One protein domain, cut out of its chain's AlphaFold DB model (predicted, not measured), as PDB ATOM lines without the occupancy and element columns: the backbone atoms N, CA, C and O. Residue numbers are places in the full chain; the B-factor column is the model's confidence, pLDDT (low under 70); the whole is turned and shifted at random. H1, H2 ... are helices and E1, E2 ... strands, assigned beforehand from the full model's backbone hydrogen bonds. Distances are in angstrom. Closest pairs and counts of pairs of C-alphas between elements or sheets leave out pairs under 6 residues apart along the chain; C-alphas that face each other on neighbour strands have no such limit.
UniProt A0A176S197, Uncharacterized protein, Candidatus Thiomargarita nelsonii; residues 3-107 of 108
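Overview. This is residues 3 to 107 of the 108 residues of an uncharacterized protein of Candidatus Thiomargarita nelsonii (UniProt A0A176S197). Little regular structure is present: a strongly twisted sheet, E1 E5 E4, has helix H1 over one face, the small hairpin E2 and E3 lies toward one end, and long loops make much of the rest. The printed part has 105 residues, with 34 in named elements, E1 E2 E3 H1 E4 E5 along the chain; both sheets are antiparallel and the class is mixed. It is compact, radius of gyration of the C-alphas 14.2 A, spanning 43 by 28 by 25 A.

Along the chain. E1, residues 3 to 8, begins at C-alpha (33.877, 45.709, -35.543). E2 is 18 to 20, E3 33 to 35, H1 39 to 47, 12.2 A, and E4 52 to 56. E5, 80 to 87, 23.7 A, ends at (34.268, 43.518, -44.198).

Arrangement. N 4 and O 84 of E1 and E5 are 2.9 A apart. In the hairpin E4 and E5, N 54 and O 85 are 2.8 A apart. H1, its O i to N i+4 pairs each within hydrogen-bond range, is over E5, height 8.4 A.

Size, cuts and confidence. The printed part has no cut. Links E2 to E3 and E4 to E5 are long. Residues 76 to 77 are under pLDDT 70.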
ATOM      1  N   LEU A   3      34.592  46.328 -36.656       98.06
ATOM      2  CA  LEU A   3      33.877  45.709 -35.543       98.06
ATOM      3  C   LEU A   3      33.092  46.819 -34.844       98.06
ATOM      4  O   LEU A   3      33.684  47.811 -34.421       98.06
ATOM      5  N   LEU A   4      31.776  46.665 -34.757       98.38
ATOM      6  CA  LEU A   4      30.876  47.654 -34.178       98.38
ATOM      7  C   LEU A   4      30.051  47.013 -33.068       98.38
ATOM      8  O   LEU A   4      29.281  46.093 -33.320       98.38
ATOM      9  N   GLU A   5      30.169  47.548 -31.860       97.56
ATOM     10  CA  GLU A   5      29.181  47.376 -30.799       97.56
ATOM     11  C   GLU A   5      28.437  48.699 -30.633       97.56
ATOM     12  O   GLU A   5      29.052  49.767 -30.658       97.56
ATOM     13  N   THR A   6      27.111  48.647 -30.523       96.69
ATOM     14  CA  THR A   6      26.323  49.854 -30.275       96.69
ATOM     15  C   THR A   6      24.969  49.556 -29.637       96.69
ATOM     16  O   THR A   6      24.437  48.446 -29.756       96.69
ATOM     17  N   CYS A   7      24.394  50.577 -28.996       95.88
ATOM     18  CA  CYS A   7      23.040  50.546 -28.460       95.88
ATOM     19  C   CYS A   7      22.001  50.485 -29.587       95.88
ATOM     20  O   CYS A   7      22.055  51.248 -30.552       95.88
ATOM     21  N   VAL A   8      21.007  49.620 -29.421       96.75
ATOM     22  CA  VAL A   8      19.940  49.379 -30.391       96.75
ATOM     23  C   VAL A   8      18.580  49.318 -29.715       96.75
ATOM     24  O   VAL A   8      18.462  48.991 -28.533       96.75
ATOM     25  N   SER A   9      17.536  49.582 -30.490       95.56
ATOM     26  CA  SER A   9      16.165  49.251 -30.106       95.56
ATOM     27  C   SER A   9      15.742  47.903 -30.681       95.56
ATOM     28  O   SER A   9      16.190  47.476 -31.749       95.56
ATOM     29  N   PHE A  10      14.820  47.248 -29.977       95.25
ATOM     30  CA  PHE A  10      14.060  46.136 -30.533       95.25
ATOM     31  C   PHE A  10      13.192  46.613 -31.703       95.25
ATOM     32  O   PHE A  10      12.837  47.788 -31.798       95.25
ATOM     33  N   GLY A  11      12.838  45.681 -32.584       92.69
ATOM     34  CA  GLY A  11      12.018  45.942 -33.760       92.69
ATOM     35  C   GLY A  11      12.664  45.433 -35.041       92.69
ATOM     36  O   GLY A  11      13.885  45.309 -35.144       92.69
ATOM     37  N   ASN A  12      11.809  45.144 -36.019       88.50
ATOM     38  CA  ASN A  12      12.212  44.569 -37.304       88.50
ATOM     39  C   ASN A  12      12.194  45.602 -38.441       88.50
ATOM     40  O   ASN A  12      12.627  45.297 -39.548       88.50
ATOM     41  N   THR A  13      11.707  46.815 -38.178       93.81
ATOM     42  CA  THR A  13      11.644  47.907 -39.155       93.81
ATOM     43  C   THR A  13      13.001  48.583 -39.316       93.81
ATOM     44  O   THR A  13      13.808  48.587 -38.391       93.81
ATOM     45  N   ASP A  14      13.256  49.177 -40.476       96.81
ATOM     46  CA  ASP A  14      14.446  49.992 -40.739       96.81
ATOM     47  C   ASP A  14      14.261  51.397 -40.124       96.81
ATOM     48  O   ASP A  14      13.832  52.337 -40.791       96.81
ATOM     49  N   SER A  15      14.500  51.525 -38.812       97.25
ATOM     50  CA  SER A  15      14.191  52.738 -38.040       97.25
ATOM     51  C   SER A  15      15.397  53.252 -37.254       97.25
ATOM     52  O   SER A  15      16.056  52.497 -36.543       97.25
ATOM     53  N   ILE A  16      15.640  54.564 -37.336       96.31
ATOM     54  CA  ILE A  16      16.754  55.243 -36.655       96.31
ATOM     55  C   ILE A  16      16.502  55.471 -35.154       96.31
ATOM     56  O   ILE A  16      17.439  55.449 -34.371       96.31
ATOM     57  N   ASN A  17      15.242  55.654 -34.745       95.12
ATOM     58  CA  ASN A  17      14.803  55.847 -33.355       95.12
ATOM     59  C   ASN A  17      15.626  56.884 -32.567       95.12
ATOM     60  O   ASN A  17      16.439  56.552 -31.699       95.12
ATOM     61  N   LEU A  18      15.374  58.165 -32.835       95.62
ATOM     62  CA  LEU A  18      15.878  59.242 -31.983       95.62
ATOM     63  C   LEU A  18      15.267  59.128 -30.581       95.62
ATOM     64  O   LEU A  18      14.065  58.897 -30.442       95.62
ATOM     65  N   CYS A  19      16.077  59.313 -29.542       92.62
ATOM     66  CA  CYS A  19      15.635  59.181 -28.157       92.62
ATOM     67  C   CYS A  19      16.152  60.319 -27.275       92.62
ATOM     68  O   CYS A  19      17.122  61.005 -27.598       92.62
ATOM     69  N   LYS A  20      15.485  60.513 -26.134       93.81
ATOM     70  CA  LYS A  20      16.002  61.357 -25.057       93.81
ATOM     71  C   LYS A  20      17.006  60.564 -24.233       93.81
ATOM     72  O   LYS A  20      16.832  59.367 -24.016       93.81
ATOM     73  N   GLU A  21      18.021  61.255 -23.758       93.50
ATOM     74  CA  GLU A  21      19.098  60.704 -22.953       93.50
ATOM     75  C   GLU A  21      19.324  61.567 -21.710       93.50
ATOM     76  O   GLU A  21      19.030  62.764 -21.709       93.50
ATOM     77  N   GLN A  22      19.792  60.950 -20.627       92.19
ATOM     78  CA  GLN A  22      20.001  61.648 -19.362       92.19
ATOM     79  C   GLN A  22      21.307  62.442 -19.422       92.19
ATOM     80  O   GLN A  22      22.383  61.863 -19.436       92.19
ATOM     81  N   THR A  23      21.224  63.770 -19.418       93.81
ATOM     82  CA  THR A  23      22.397  64.657 -19.554       93.81
ATOM     83  C   THR A  23      23.380  64.582 -18.385       93.81
ATOM     84  O   THR A  23      24.515  65.028 -18.523       93.81
ATOM     85  N   LEU A  24      22.934  64.084 -17.226       95.31
ATOM     86  CA  LEU A  24      23.764  63.897 -16.033       95.31
ATOM     87  C   LEU A  24      24.469  62.533 -16.007       95.31
ATOM     88  O   LEU A  24      25.394  62.354 -15.221       95.31
ATOM     89  N   ASP A  25      24.047  61.586 -16.847       92.12
ATOM     90  CA  ASP A  25      24.712  60.295 -16.986       92.12
ATOM     91  C   ASP A  25      25.882  60.442 -17.981       92.12
ATOM     92  O   ASP A  25      25.645  60.703 -19.165       92.12
ATOM     93  N   PRO A  26      27.147  60.276 -17.544       92.06
ATOM     94  CA  PRO A  26      28.313  60.462 -18.405       92.06
ATOM     95  C   PRO A  26      28.410  59.418 -19.525       92.06
ATOM     96  O   PRO A  26      29.197  59.591 -20.454       92.06
ATOM     97  N   THR A  27      27.634  58.334 -19.453       89.31
ATOM     98  CA  THR A  27      27.567  57.310 -20.504       89.31
ATOM     99  C   THR A  27      26.628  57.690 -21.649       89.31
ATOM    100  O   THR A  27      26.560  56.971 -22.646       89.31
ATOM    101  N   GLN A  28      25.900  58.800 -21.512       92.81
ATOM    102  CA  GLN A  28      24.893  59.262 -22.457       92.81
ATOM    103  C   GLN A  28      25.277  60.612 -23.089       92.81
ATOM    104  O   GLN A  28      26.253  61.268 -22.718       92.81
ATOM    105  N   SER A  29      24.509  61.048 -24.087       92.75
ATOM    106  CA  SER A  29      24.739  62.293 -24.818       92.75
ATOM    107  C   SER A  29      24.653  63.531 -23.926       92.75
ATOM    108  O   SER A  29      23.621  63.820 -23.315       92.75
ATOM    109  N   LYS A  30      25.693  64.372 -23.991       93.12
ATOM    110  CA  LYS A  30      25.733  65.695 -23.342       93.12
ATOM    111  C   LYS A  30      24.567  66.605 -23.749       93.12
ATOM    112  O   LYS A  30      24.142  67.448 -22.968       93.12
ATOM    113  N   SER A  31      24.051  66.455 -24.971       95.19
ATOM    114  CA  SER A  31      22.924  67.260 -25.471       95.19
ATOM    115  C   SER A  31      21.552  66.751 -25.008       95.19
ATOM    116  O   SER A  31      20.536  67.388 -25.286       95.19
ATOM    117  N   GLY A  32      21.506  65.581 -24.358       94.62
ATOM    118  CA  GLY A  32      20.272  64.906 -23.955       94.62
ATOM    119  C   GLY A  32      19.497  64.287 -25.119       94.62
ATOM    120  O   GLY A  32      18.361  63.845 -24.944       94.62
ATOM    121  N   LYS A  33      20.089  64.267 -26.318       95.25
ATOM    122  CA  LYS A  33      19.535  63.650 -27.524       95.25
ATOM    123  C   LYS A  33      20.469  62.543 -27.990       95.25
ATOM    124  O   LYS A  33      21.647  62.798 -28.246       95.25
ATOM    125  N   GLY A  34      19.912  61.349 -28.116       93.88
ATOM    126  CA  GLY A  34      20.588  60.155 -28.596       93.88
ATOM    127  C   GLY A  34      19.836  59.496 -29.742       93.88
ATOM    128  O   GLY A  34      18.847  60.017 -30.271       93.88
ATOM    129  N   CYS A  35      20.328  58.329 -30.126       94.44
ATOM    130  CA  CYS A  35      19.811  57.538 -31.228       94.44
ATOM    131  C   CYS A  35      20.037  56.058 -30.916       94.44
ATOM    132  O   CYS A  35      21.143  55.674 -30.534       94.44
ATOM    133  N   ARG A  36      18.993  55.237 -31.050       95.31
ATOM    134  CA  ARG A  36      19.033  53.790 -30.778       95.31
ATOM    135  C   ARG A  36      18.390  53.042 -31.943       95.31
ATOM    136  O   ARG A  36      17.275  52.534 -31.815       95.31
ATOM    137  N   PRO A  37      19.052  53.000 -33.105       97.62
ATOM    138  CA  PRO A  37      18.477  52.403 -34.300       97.62
ATOM    139  C   PRO A  37      18.130  50.932 -34.070       97.62
ATOM    140  O   PRO A  37      18.662  50.267 -33.178       97.62
ATOM    141  N   THR A  38      17.224  50.396 -34.878       97.62
ATOM    142  CA  THR A  38      16.989  48.951 -34.885       97.62
ATOM    143  C   THR A  38      18.208  48.218 -35.438       97.62
ATOM    144  O   THR A  38      19.008  48.766 -36.206       97.62
ATOM    145  N   ARG A  39      18.333  46.926 -35.111       98.00
ATOM    146  CA  ARG A  39      19.379  46.082 -35.713       98.00
ATOM    147  C   ARG A  39      19.263  46.032 -37.238       98.00
ATOM    148  O   ARG A  39      20.287  46.036 -37.913       98.00
ATOM    149  N   THR A  40      18.034  46.039 -37.763       98.06
ATOM    150  CA  THR A  40      17.749  46.122 -39.203       98.06
ATOM    151  C   THR A  40      18.361  47.375 -39.821       98.06
ATOM    152  O   THR A  40      19.068  47.267 -40.820       98.06
ATOM    153  N   TRP A  41      18.166  48.543 -39.198       98.38
ATOM    154  CA  TRP A  41      18.699  49.806 -39.712       98.38
ATOM    155  C   TRP A  41      20.227  49.793 -39.790       98.38
ATOM    156  O   TRP A  41      20.799  50.136 -40.825       98.38
ATOM    157  N   ILE A  42      20.904  49.337 -38.728       98.44
ATOM    158  CA  ILE A  42      22.374  49.256 -38.711       98.44
ATOM    159  C   ILE A  42      22.869  48.274 -39.770       98.44
ATOM    160  O   ILE A  42      23.753  48.621 -40.551       98.44
ATOM    161  N   TYR A  43      22.301  47.067 -39.814       98.44
ATOM    162  CA  TYR A  43      22.704  46.028 -40.760       98.44
ATOM    163  C   TYR A  43      22.590  46.514 -42.209       98.44
ATOM    164  O   TYR A  43      23.557  46.438 -42.968       98.44
ATOM    165  N   ASN A  44      21.448  47.108 -42.569       98.12
ATOM    166  CA  ASN A  44      21.223  47.676 -43.896       98.12
ATOM    167  C   ASN A  44      22.196  48.819 -44.186       98.12
ATOM    168  O   ASN A  44      22.749  48.907 -45.281       98.12
ATOM    169  N   ARG A  45      22.452  49.700 -43.210       98.12
ATOM    170  CA  ARG A  45      23.401  50.801 -43.393       98.12
ATOM    171  C   ARG A  45      24.818  50.292 -43.630       98.12
ATOM    172  O   ARG A  45      25.477  50.798 -44.528       98.12
ATOM    173  N   LEU A  46      25.260  49.266 -42.903       98.50
ATOM    174  CA  LEU A  46      26.560  48.628 -43.115       98.50
ATOM    175  C   LEU A  46      26.652  47.951 -44.489       98.50
ATOM    176  O   LEU A  46      27.660  48.131 -45.169       98.50
ATOM    177  N   LYS A  47      25.598  47.255 -44.937       98.12
ATOM    178  CA  LYS A  47      25.554  46.611 -46.265       98.12
ATOM    179  C   LYS A  47      25.678  47.595 -47.434       98.12
ATOM    180  O   LYS A  47      26.097  47.186 -48.508       98.12
ATOM    181  N   HIS A  48      25.379  48.883 -47.242       97.69
ATOM    182  CA  HIS A  48      25.647  49.905 -48.265       97.69
ATOM    183  C   HIS A  48      27.147  50.193 -48.458       97.69
ATOM    184  O   HIS A  48      27.540  50.655 -49.524       97.69
ATOM    185  N   PHE A  49      27.979  49.955 -47.439       98.12
ATOM    186  CA  PHE A  49      29.414  50.273 -47.462       98.12
ATOM    187  C   PHE A  49      30.315  49.034 -47.519       98.12
ATOM    188  O   PHE A  49      31.490  49.141 -47.878       98.12
ATOM    189  N   PHE A  50      29.786  47.870 -47.140       98.44
ATOM    190  CA  PHE A  50      30.515  46.613 -47.038       98.44
ATOM    191  C   PHE A  50      29.747  45.492 -47.730       98.44
ATOM    192  O   PHE A  50      28.558  45.294 -47.484       98.44
ATOM    193  N   GLU A  51      30.457  44.727 -48.555       97.88
ATOM    194  CA  GLU A  51      29.904  43.552 -49.229       97.88
ATOM    195  C   GLU A  51      29.483  42.480 -48.219       97.88
ATOM    196  O   GLU A  51      28.402  41.908 -48.350       97.88
ATOM    197  N   PHE A  52      30.260  42.298 -47.148       98.62
ATOM    198  CA  PHE A  52      30.013  41.286 -46.128       98.62
ATOM    199  C   PHE A  52      29.684  41.936 -44.784       98.62
ATOM    200  O   PHE A  52      30.449  42.765 -44.278       98.62
ATOM    201  N   VAL A  53      28.549  41.555 -44.194       98.75
ATOM    202  CA  VAL A  53      28.129  41.997 -42.857       98.75
ATOM    203  C   VAL A  53      27.644  40.789 -42.078       98.75
ATOM    204  O   VAL A  53      26.742  40.078 -42.508       98.75
ATOM    205  N   TYR A  54      28.224  40.598 -40.903       98.69
ATOM    206  CA  TYR A  54      27.980  39.474 -40.025       98.69
ATOM    207  C   TYR A  54      27.496  39.941 -38.658       98.69
ATOM    208  O   TYR A  54      27.798  41.050 -38.205       98.69
ATOM    209  N   ILE A  55      26.825  39.036 -37.959       98.44
ATOM    210  CA  ILE A  55      26.646  39.099 -36.509       98.44
ATOM    211  C   ILE A  55      27.176  37.807 -35.873       98.44
ATOM    212  O   ILE A  55      27.191  36.764 -36.536       98.44
ATOM    213  N   PRO A  56      27.606  37.833 -34.602       98.06
ATOM    214  CA  PRO A  56      28.012  36.619 -33.913       98.06
ATOM    215  C   PRO A  56      26.805  35.723 -33.594       98.06
ATOM    216  O   PRO A  56      25.720  36.200 -33.262       98.06
ATOM    217  N   VAL A  57      26.992  34.403 -33.625       97.94
ATOM    218  CA  VAL A  57      25.955  33.427 -33.218       97.94
ATOM    219  C   VAL A  57      25.680  33.445 -31.710       97.94
ATOM    220  O   VAL A  57      24.619  33.012 -31.254       97.94
ATOM    221  N   THR A  58      26.630  33.966 -30.929       97.75
ATOM    222  CA  THR A  58      26.515  34.144 -29.481       97.75
ATOM    223  C   THR A  58      26.564  35.610 -29.077       97.75
ATOM    224  O   THR A  58      27.140  36.438 -29.776       97.75
ATOM    225  N   GLN A  59      26.030  35.915 -27.900       96.94
ATOM    226  CA  GLN A  59      26.140  37.217 -27.251       96.94
ATOM    227  C   GLN A  59      27.035  37.142 -26.010       96.94
ATOM    228  O   GLN A  59      27.046  36.100 -25.339       96.94
ATOM    229  N   PRO A  60      27.732  38.238 -25.654       96.25
ATOM    230  CA  PRO A  60      28.444  38.347 -24.388       96.25
ATOM    231  C   PRO A  60      27.568  37.961 -23.191       96.25
ATOM    232  O   PRO A  60      26.339  38.105 -23.207       96.25
ATOM    233  N   LYS A  61      28.203  37.485 -22.117       95.19
ATOM    234  CA  LYS A  61      27.532  37.142 -20.856       95.19
ATOM    235  C   LYS A  61      27.245  38.404 -20.035       95.19
ATOM    236  O   LYS A  61      27.775  38.594 -18.949       95.19
ATOM    237  N   HIS A  62      26.427  39.288 -20.598       94.00
ATOM    238  CA  HIS A  62      26.072  40.573 -20.013       94.00
ATOM    239  C   HIS A  62      24.615  40.918 -20.346       94.00
ATOM    240  O   HIS A  62      24.133  40.628 -21.444       94.00
ATOM    241  N   GLU A  63      23.906  41.524 -19.393       92.06
ATOM    242  CA  GLU A  63      22.459  41.784 -19.480       92.06
ATOM    243  C   GLU A  63      22.084  42.683 -20.662       92.06
ATOM    244  O   GLU A  63      21.103  42.416 -21.351       92.06
ATOM    245  N   GLN A  64      22.931  43.670 -20.971       94.38
ATOM    246  CA  GLN A  64      22.721  44.594 -22.086       94.38
ATOM    247  C   GLN A  64      22.874  43.940 -23.464       94.38
ATOM    248  O   GLN A  64      22.686  44.619 -24.460       94.38
ATOM    249  N   PHE A  65      23.208  42.653 -23.564       96.06
ATOM    250  CA  PHE A  65      23.231  41.932 -24.838       96.06
ATOM    251  C   PHE A  65      22.097  40.900 -24.848       96.06
ATOM    252  O   PHE A  65      22.294  39.782 -24.381       96.06
ATOM    253  N   PRO A  66      20.882  41.225 -25.311       95.56
ATOM    254  CA  PRO A  66      19.780  40.269 -25.354       95.56
ATOM    255  C   PRO A  66      20.088  39.070 -26.255       95.56
ATOM    256  O   PRO A  66      20.689  39.212 -27.316       95.56
ATOM    257  N   ILE A  67      19.631  37.884 -25.847       95.75
ATOM    258  CA  ILE A  67      19.675  36.678 -26.690       95.75
ATOM    259  C   ILE A  67      18.372  36.435 -27.451       95.75
ATOM    260  O   ILE A  67      18.398  35.722 -28.442       95.75
ATOM    261  N   ASN A  68      17.258  37.031 -27.020       95.31
ATOM    262  CA  ASN A  68      15.983  36.998 -27.729       95.31
ATOM    263  C   ASN A  68      15.587  38.432 -28.079       95.31
ATOM    264  O   ASN A  68      15.457  39.271 -27.187       95.31
ATOM    265  N   TRP A  69      15.413  38.684 -29.372       94.94
ATOM    266  CA  TRP A  69      15.131  39.994 -29.953       94.94
ATOM    267  C   TRP A  69      13.662  40.198 -30.343       94.94
ATOM    268  O   TRP A  69      13.338  41.132 -31.078       94.94
ATOM    269  N   SER A  70      12.768  39.329 -29.876       93.19
ATOM    270  CA  SER A  70      11.322  39.488 -30.043       93.19
ATOM    271  C   SER A  70      10.813  40.678 -29.229       93.19
ATOM    272  O   SER A  70      11.266  40.917 -28.117       93.19
ATOM    273  N   LEU A  71       9.815  41.416 -29.723       84.94
ATOM    274  CA  LEU A  71       9.275  42.575 -28.990       84.94
ATOM    275  C   LEU A  71       8.715  42.212 -27.603       84.94
ATOM    276  O   LEU A  71       8.780  43.025 -26.688       84.94
ATOM    277  N   ALA A  72       8.218  40.984 -27.433       82.12
ATOM    278  CA  ALA A  72       7.704  40.480 -26.159       82.12
ATOM    279  C   ALA A  72       8.770  40.381 -25.049       82.12
ATOM    280  O   ALA A  72       8.416  40.334 -23.876       82.12
ATOM    281  N   THR A  73      10.060  40.350 -25.398       81.38
ATOM    282  CA  THR A  73      11.171  40.278 -24.434       81.38
ATOM    283  C   THR A  73      11.808  41.641 -24.163       81.38
ATOM    284  O   THR A  73      12.780  41.729 -23.409       81.38
ATOM    285  N   MET A  74      11.277  42.713 -24.761       83.44
ATOM    286  CA  MET A  74      11.786  44.066 -24.576       83.44
ATOM    287  C   MET A  74      11.558  44.528 -23.134       83.44
ATOM    288  O   MET A  74      10.433  44.547 -22.640       83.44
ATOM    289  N   THR A  75      12.628  44.966 -22.474       77.12
ATOM    290  CA  THR A  75      12.543  45.606 -21.155       77.12
ATOM    291  C   THR A  75      12.645  47.120 -21.319       77.12
ATOM    292  O   THR A  75      13.450  47.621 -22.100       77.12
ATOM    293  N   THR A  76      11.809  47.876 -20.606       68.75
ATOM    294  CA  THR A  76      11.660  49.329 -20.813       68.75
ATOM    295  C   THR A  76      12.791  50.170 -20.217       68.75
ATOM    296  O   THR A  76      12.932  51.332 -20.589       68.75
ATOM    297  N   ASN A  77      13.614  49.595 -19.333       69.00
ATOM    298  CA  ASN A  77      14.553  50.350 -18.495       69.00
ATOM    299  C   ASN A  77      16.035  49.993 -18.698       69.00
ATOM    300  O   ASN A  77      16.879  50.547 -17.999       69.00
ATOM    301  N   SER A  78      16.377  49.095 -19.630       83.12
ATOM    302  CA  SER A  78      17.772  48.695 -19.866       83.12
ATOM    303  C   SER A  78      18.233  49.019 -21.287       83.12
ATOM    304  O   SER A  78      17.464  48.958 -22.249       83.12
ATOM    305  N   LEU A  79      19.508  49.391 -21.424       93.00
ATOM    306  CA  LEU A  79      20.138  49.502 -22.736       93.00
ATOM    307  C   LEU A  79      20.281  48.109 -23.342       93.00
ATOM    308  O   LEU A  79      20.680  47.166 -22.665       93.00
ATOM    309  N   SER A  80      19.999  48.002 -24.633       95.62
ATOM    310  CA  SER A  80      20.262  46.798 -25.414       95.62
ATOM    311  C   SER A  80      21.332  47.098 -26.444       95.62
ATOM    312  O   SER A  80      21.317  48.158 -27.060       95.62
ATOM    313  N   ARG A  81      22.261  46.170 -26.619       96.75
ATOM    314  CA  ARG A  81      23.463  46.300 -27.431       96.75
ATOM    315  C   ARG A  81      23.579  45.120 -28.374       96.75
ATOM    316  O   ARG A  81      23.190  43.997 -28.047       96.75
ATOM    317  N   ALA A  82      24.114  45.385 -29.554       97.88
ATOM    318  CA  ALA A  82      24.367  44.370 -30.564       97.88
ATOM    319  C   ALA A  82      25.752  44.561 -31.177       97.88
ATOM    320  O   ALA A  82      26.266  45.676 -31.245       97.88
ATOM    321  N   ILE A  83      26.335  43.448 -31.622       98.50
ATOM    322  CA  ILE A  83      27.643  43.401 -32.268       98.50
ATOM    323  C   ILE A  83      27.442  43.114 -33.753       98.50
ATOM    324  O   ILE A  83      26.723  42.181 -34.117       98.50
ATOM    325  N   PHE A  84      28.117  43.890 -34.589       98.69
ATOM    326  CA  PHE A  84      28.166  43.746 -36.035       98.69
ATOM    327  C   PHE A  84      29.624  43.701 -36.484       98.69
ATOM    328  O   PHE A  84      30.472  44.433 -35.972       98.69
ATOM    329  N   ILE A  85      29.913  42.853 -37.462       98.69
ATOM    330  CA  ILE A  85      31.218  42.762 -38.109       98.69
ATOM    331  C   ILE A  85      30.993  43.063 -39.581       98.69
ATOM    332  O   ILE A  85      30.153  42.430 -40.205       98.69
ATOM    333  N   ALA A  86      31.726  44.013 -40.147       98.62
ATOM    334  CA  ALA A  86      31.624  44.344 -41.562       98.62
ATOM    335  C   ALA A  86      32.994  44.282 -42.244       98.62
ATOM    336  O   ALA A  86      34.017  44.704 -41.692       98.62
ATOM    337  N   SER A  87      33.032  43.744 -43.458       98.44
ATOM    338  CA  SER A  87      34.268  43.518 -44.198       98.44
ATOM    339  C   SER A  87      34.075  43.703 -45.702       98.44
ATOM    340  O   SER A  87      32.985  43.534 -46.238       98.44
ATOM    341  N   LYS A  88      35.161  44.083 -46.381       98.00
ATOM    342  CA  LYS A  88      35.236  44.114 -47.853       98.00
ATOM    343  C   LYS A  88      35.710  42.777 -48.439       98.00
ATOM    344  O   LYS A  88      35.759  42.634 -49.647       98.00
ATOM    345  N   GLN A  89      36.119  41.847 -47.582       98.06
ATOM    346  CA  GLN A  89      36.551  40.495 -47.929       98.06
ATOM    347  C   GLN A  89      35.744  39.507 -47.092       98.06
ATOM    348  O   GLN A  89      35.456  39.803 -45.927       98.06
ATOM    349  N   GLU A  90      35.404  38.364 -47.678       98.00
ATOM    350  CA  GLU A  90      34.663  37.303 -47.001       98.00
ATOM    351  C   GLU A  90      35.420  36.815 -45.755       98.00
ATOM    352  O   GLU A  90      36.647  36.698 -45.754       98.00
ATOM    353  N   ILE A  91      34.679  36.535 -44.681       97.75
ATOM    354  CA  ILE A  91      35.211  35.941 -43.454       97.75
ATOM    355  C   ILE A  91      34.536  34.589 -43.241       97.75
ATOM    356  O   ILE A  91      33.395  34.514 -42.786       97.75
ATOM    357  N   THR A  92      35.264  33.506 -43.497       97.62
ATOM    358  CA  THR A  92      34.791  32.151 -43.200       97.62
ATOM    359  C   THR A  92      35.001  31.840 -41.717       97.62
ATOM    360  O   THR A  92      36.111  31.543 -41.277       97.62
ATOM    361  N   ASN A  93      33.937  31.924 -40.915       96.88
ATOM    362  CA  ASN A  93      33.981  31.606 -39.487       96.88
ATOM    363  C   ASN A  93      32.631  31.051 -39.009       96.88
ATOM    364  O   ASN A  93      31.606  31.712 -39.136       96.88
ATOM    365  N   VAL A  94      32.641  29.866 -38.390       97.19
ATOM    366  CA  VAL A  94      31.434  29.176 -37.890       97.19
ATOM    367  C   VAL A  94      30.683  29.939 -36.791       97.19
ATOM    368  O   VAL A  94      29.529  29.634 -36.495       97.19
ATOM    369  N   HIS A  95      31.324  30.930 -36.173       97.31
ATOM    370  CA  HIS A  95      30.733  31.773 -35.138       97.31
ATOM    371  C   HIS A  95      30.078  33.046 -35.686       97.31
ATOM    372  O   HIS A  95      29.531  33.820 -34.896       97.31
ATOM    373  N   LEU A  96      30.112  33.272 -37.001       98.06
ATOM    374  CA  LEU A  96      29.554  34.442 -37.675       98.06
ATOM    375  C   LEU A  96      28.456  34.030 -38.663       98.06
ATOM    376  O   LEU A  96      28.552  32.996 -39.316       98.06
ATOM    377  N   VAL A  97      27.408  34.848 -38.784       98.31
ATOM    378  CA  VAL A  97      26.318  34.634 -39.751       98.31
ATOM    379  C   VAL A  97      25.953  35.920 -40.484       98.31
ATOM    380  O   VAL A  97      25.889  36.987 -39.878       98.31
ATOM    381  N   GLU A  98      25.638  35.808 -41.775       97.81
ATOM    382  CA  GLU A  98      25.256  36.925 -42.664       97.81
ATOM    383  C   GLU A  98      23.745  37.188 -42.682       97.81
ATOM    384  O   GLU A  98      23.121  37.412 -43.721       97.81
ATOM    385  N   LYS A  99      23.111  37.093 -41.512       97.38
ATOM    386  CA  LYS A  99      21.704  37.451 -41.330       97.38
ATOM    387  C   LYS A  99      21.422  37.810 -39.885       97.38
ATOM    388  O   LYS A  99      22.008  37.244 -38.965       97.38
ATOM    389  N   LEU A 100      20.464  38.708 -39.685       97.62
ATOM    390  CA  LEU A 100      19.964  39.006 -38.351       97.62
ATOM    391  C   LEU A 100      19.234  37.791 -37.773       97.62
ATOM    392  O   LEU A 100      18.366  37.200 -38.412       97.62
ATOM    393  N   LEU A 101      19.586  37.436 -36.539       96.94
ATOM    394  CA  LEU A 101      18.963  36.353 -35.790       96.94
ATOM    395  C   LEU A 101      17.942  36.921 -34.803       96.94
ATOM    396  O   LEU A 101      18.215  37.914 -34.124       96.94
ATOM    397  N   ILE A 102      16.773  36.289 -34.699       96.00
ATOM    398  CA  ILE A 102      15.809  36.592 -33.629       96.00
ATOM    399  C   ILE A 102      16.297  36.015 -32.298       96.00
ATOM    400  O   ILE A 102      16.156  36.668 -31.267       96.00
ATOM    401  N   GLU A 103      16.953  34.854 -32.340       96.38
ATOM    402  CA  GLU A 103      17.518  34.189 -31.170       96.38
ATOM    403  C   GLU A 103      19.012  33.896 -31.349       96.38
ATOM    404  O   GLU A 103      19.460  33.457 -32.409       96.38
ATOM    405  N   GLN A 104      19.788  34.143 -30.300       96.44
ATOM    406  CA  GLN A 104      21.219  33.864 -30.192       96.44
ATOM    407  C   GLN A 104      21.485  33.051 -28.919       96.44
ATOM    408  O   GLN A 104      20.615  32.898 -28.066       96.44
ATOM    409  N   LYS A 105      22.702  32.530 -28.759       95.94
ATOM    410  CA  LYS A 105      23.106  31.818 -27.534       95.94
ATOM    411  C   LYS A 105      23.947  32.716 -26.630       95.94
ATOM    412  O   LYS A 105      24.556  33.677 -27.093       95.94
ATOM    413  N   ARG A 106      24.021  32.408 -25.336       95.81
ATOM    414  CA  ARG A 106      25.053  33.003 -24.473       95.81
ATOM    415  C   ARG A 106      26.409  32.415 -24.838       95.81
ATOM    416  O   ARG A 106      26.494  31.222 -25.118       95.81
ATOM    417  N   HIS A 107      27.442  33.253 -24.854       89.12
ATOM    418  CA  HIS A 107      28.808  32.748 -24.876       89.12
ATOM    419  C   HIS A 107      29.041  31.905 -23.613       89.12
ATOM    420  O   HIS A 107      28.610  32.315 -22.529       89.12
TER     421      HIS A 107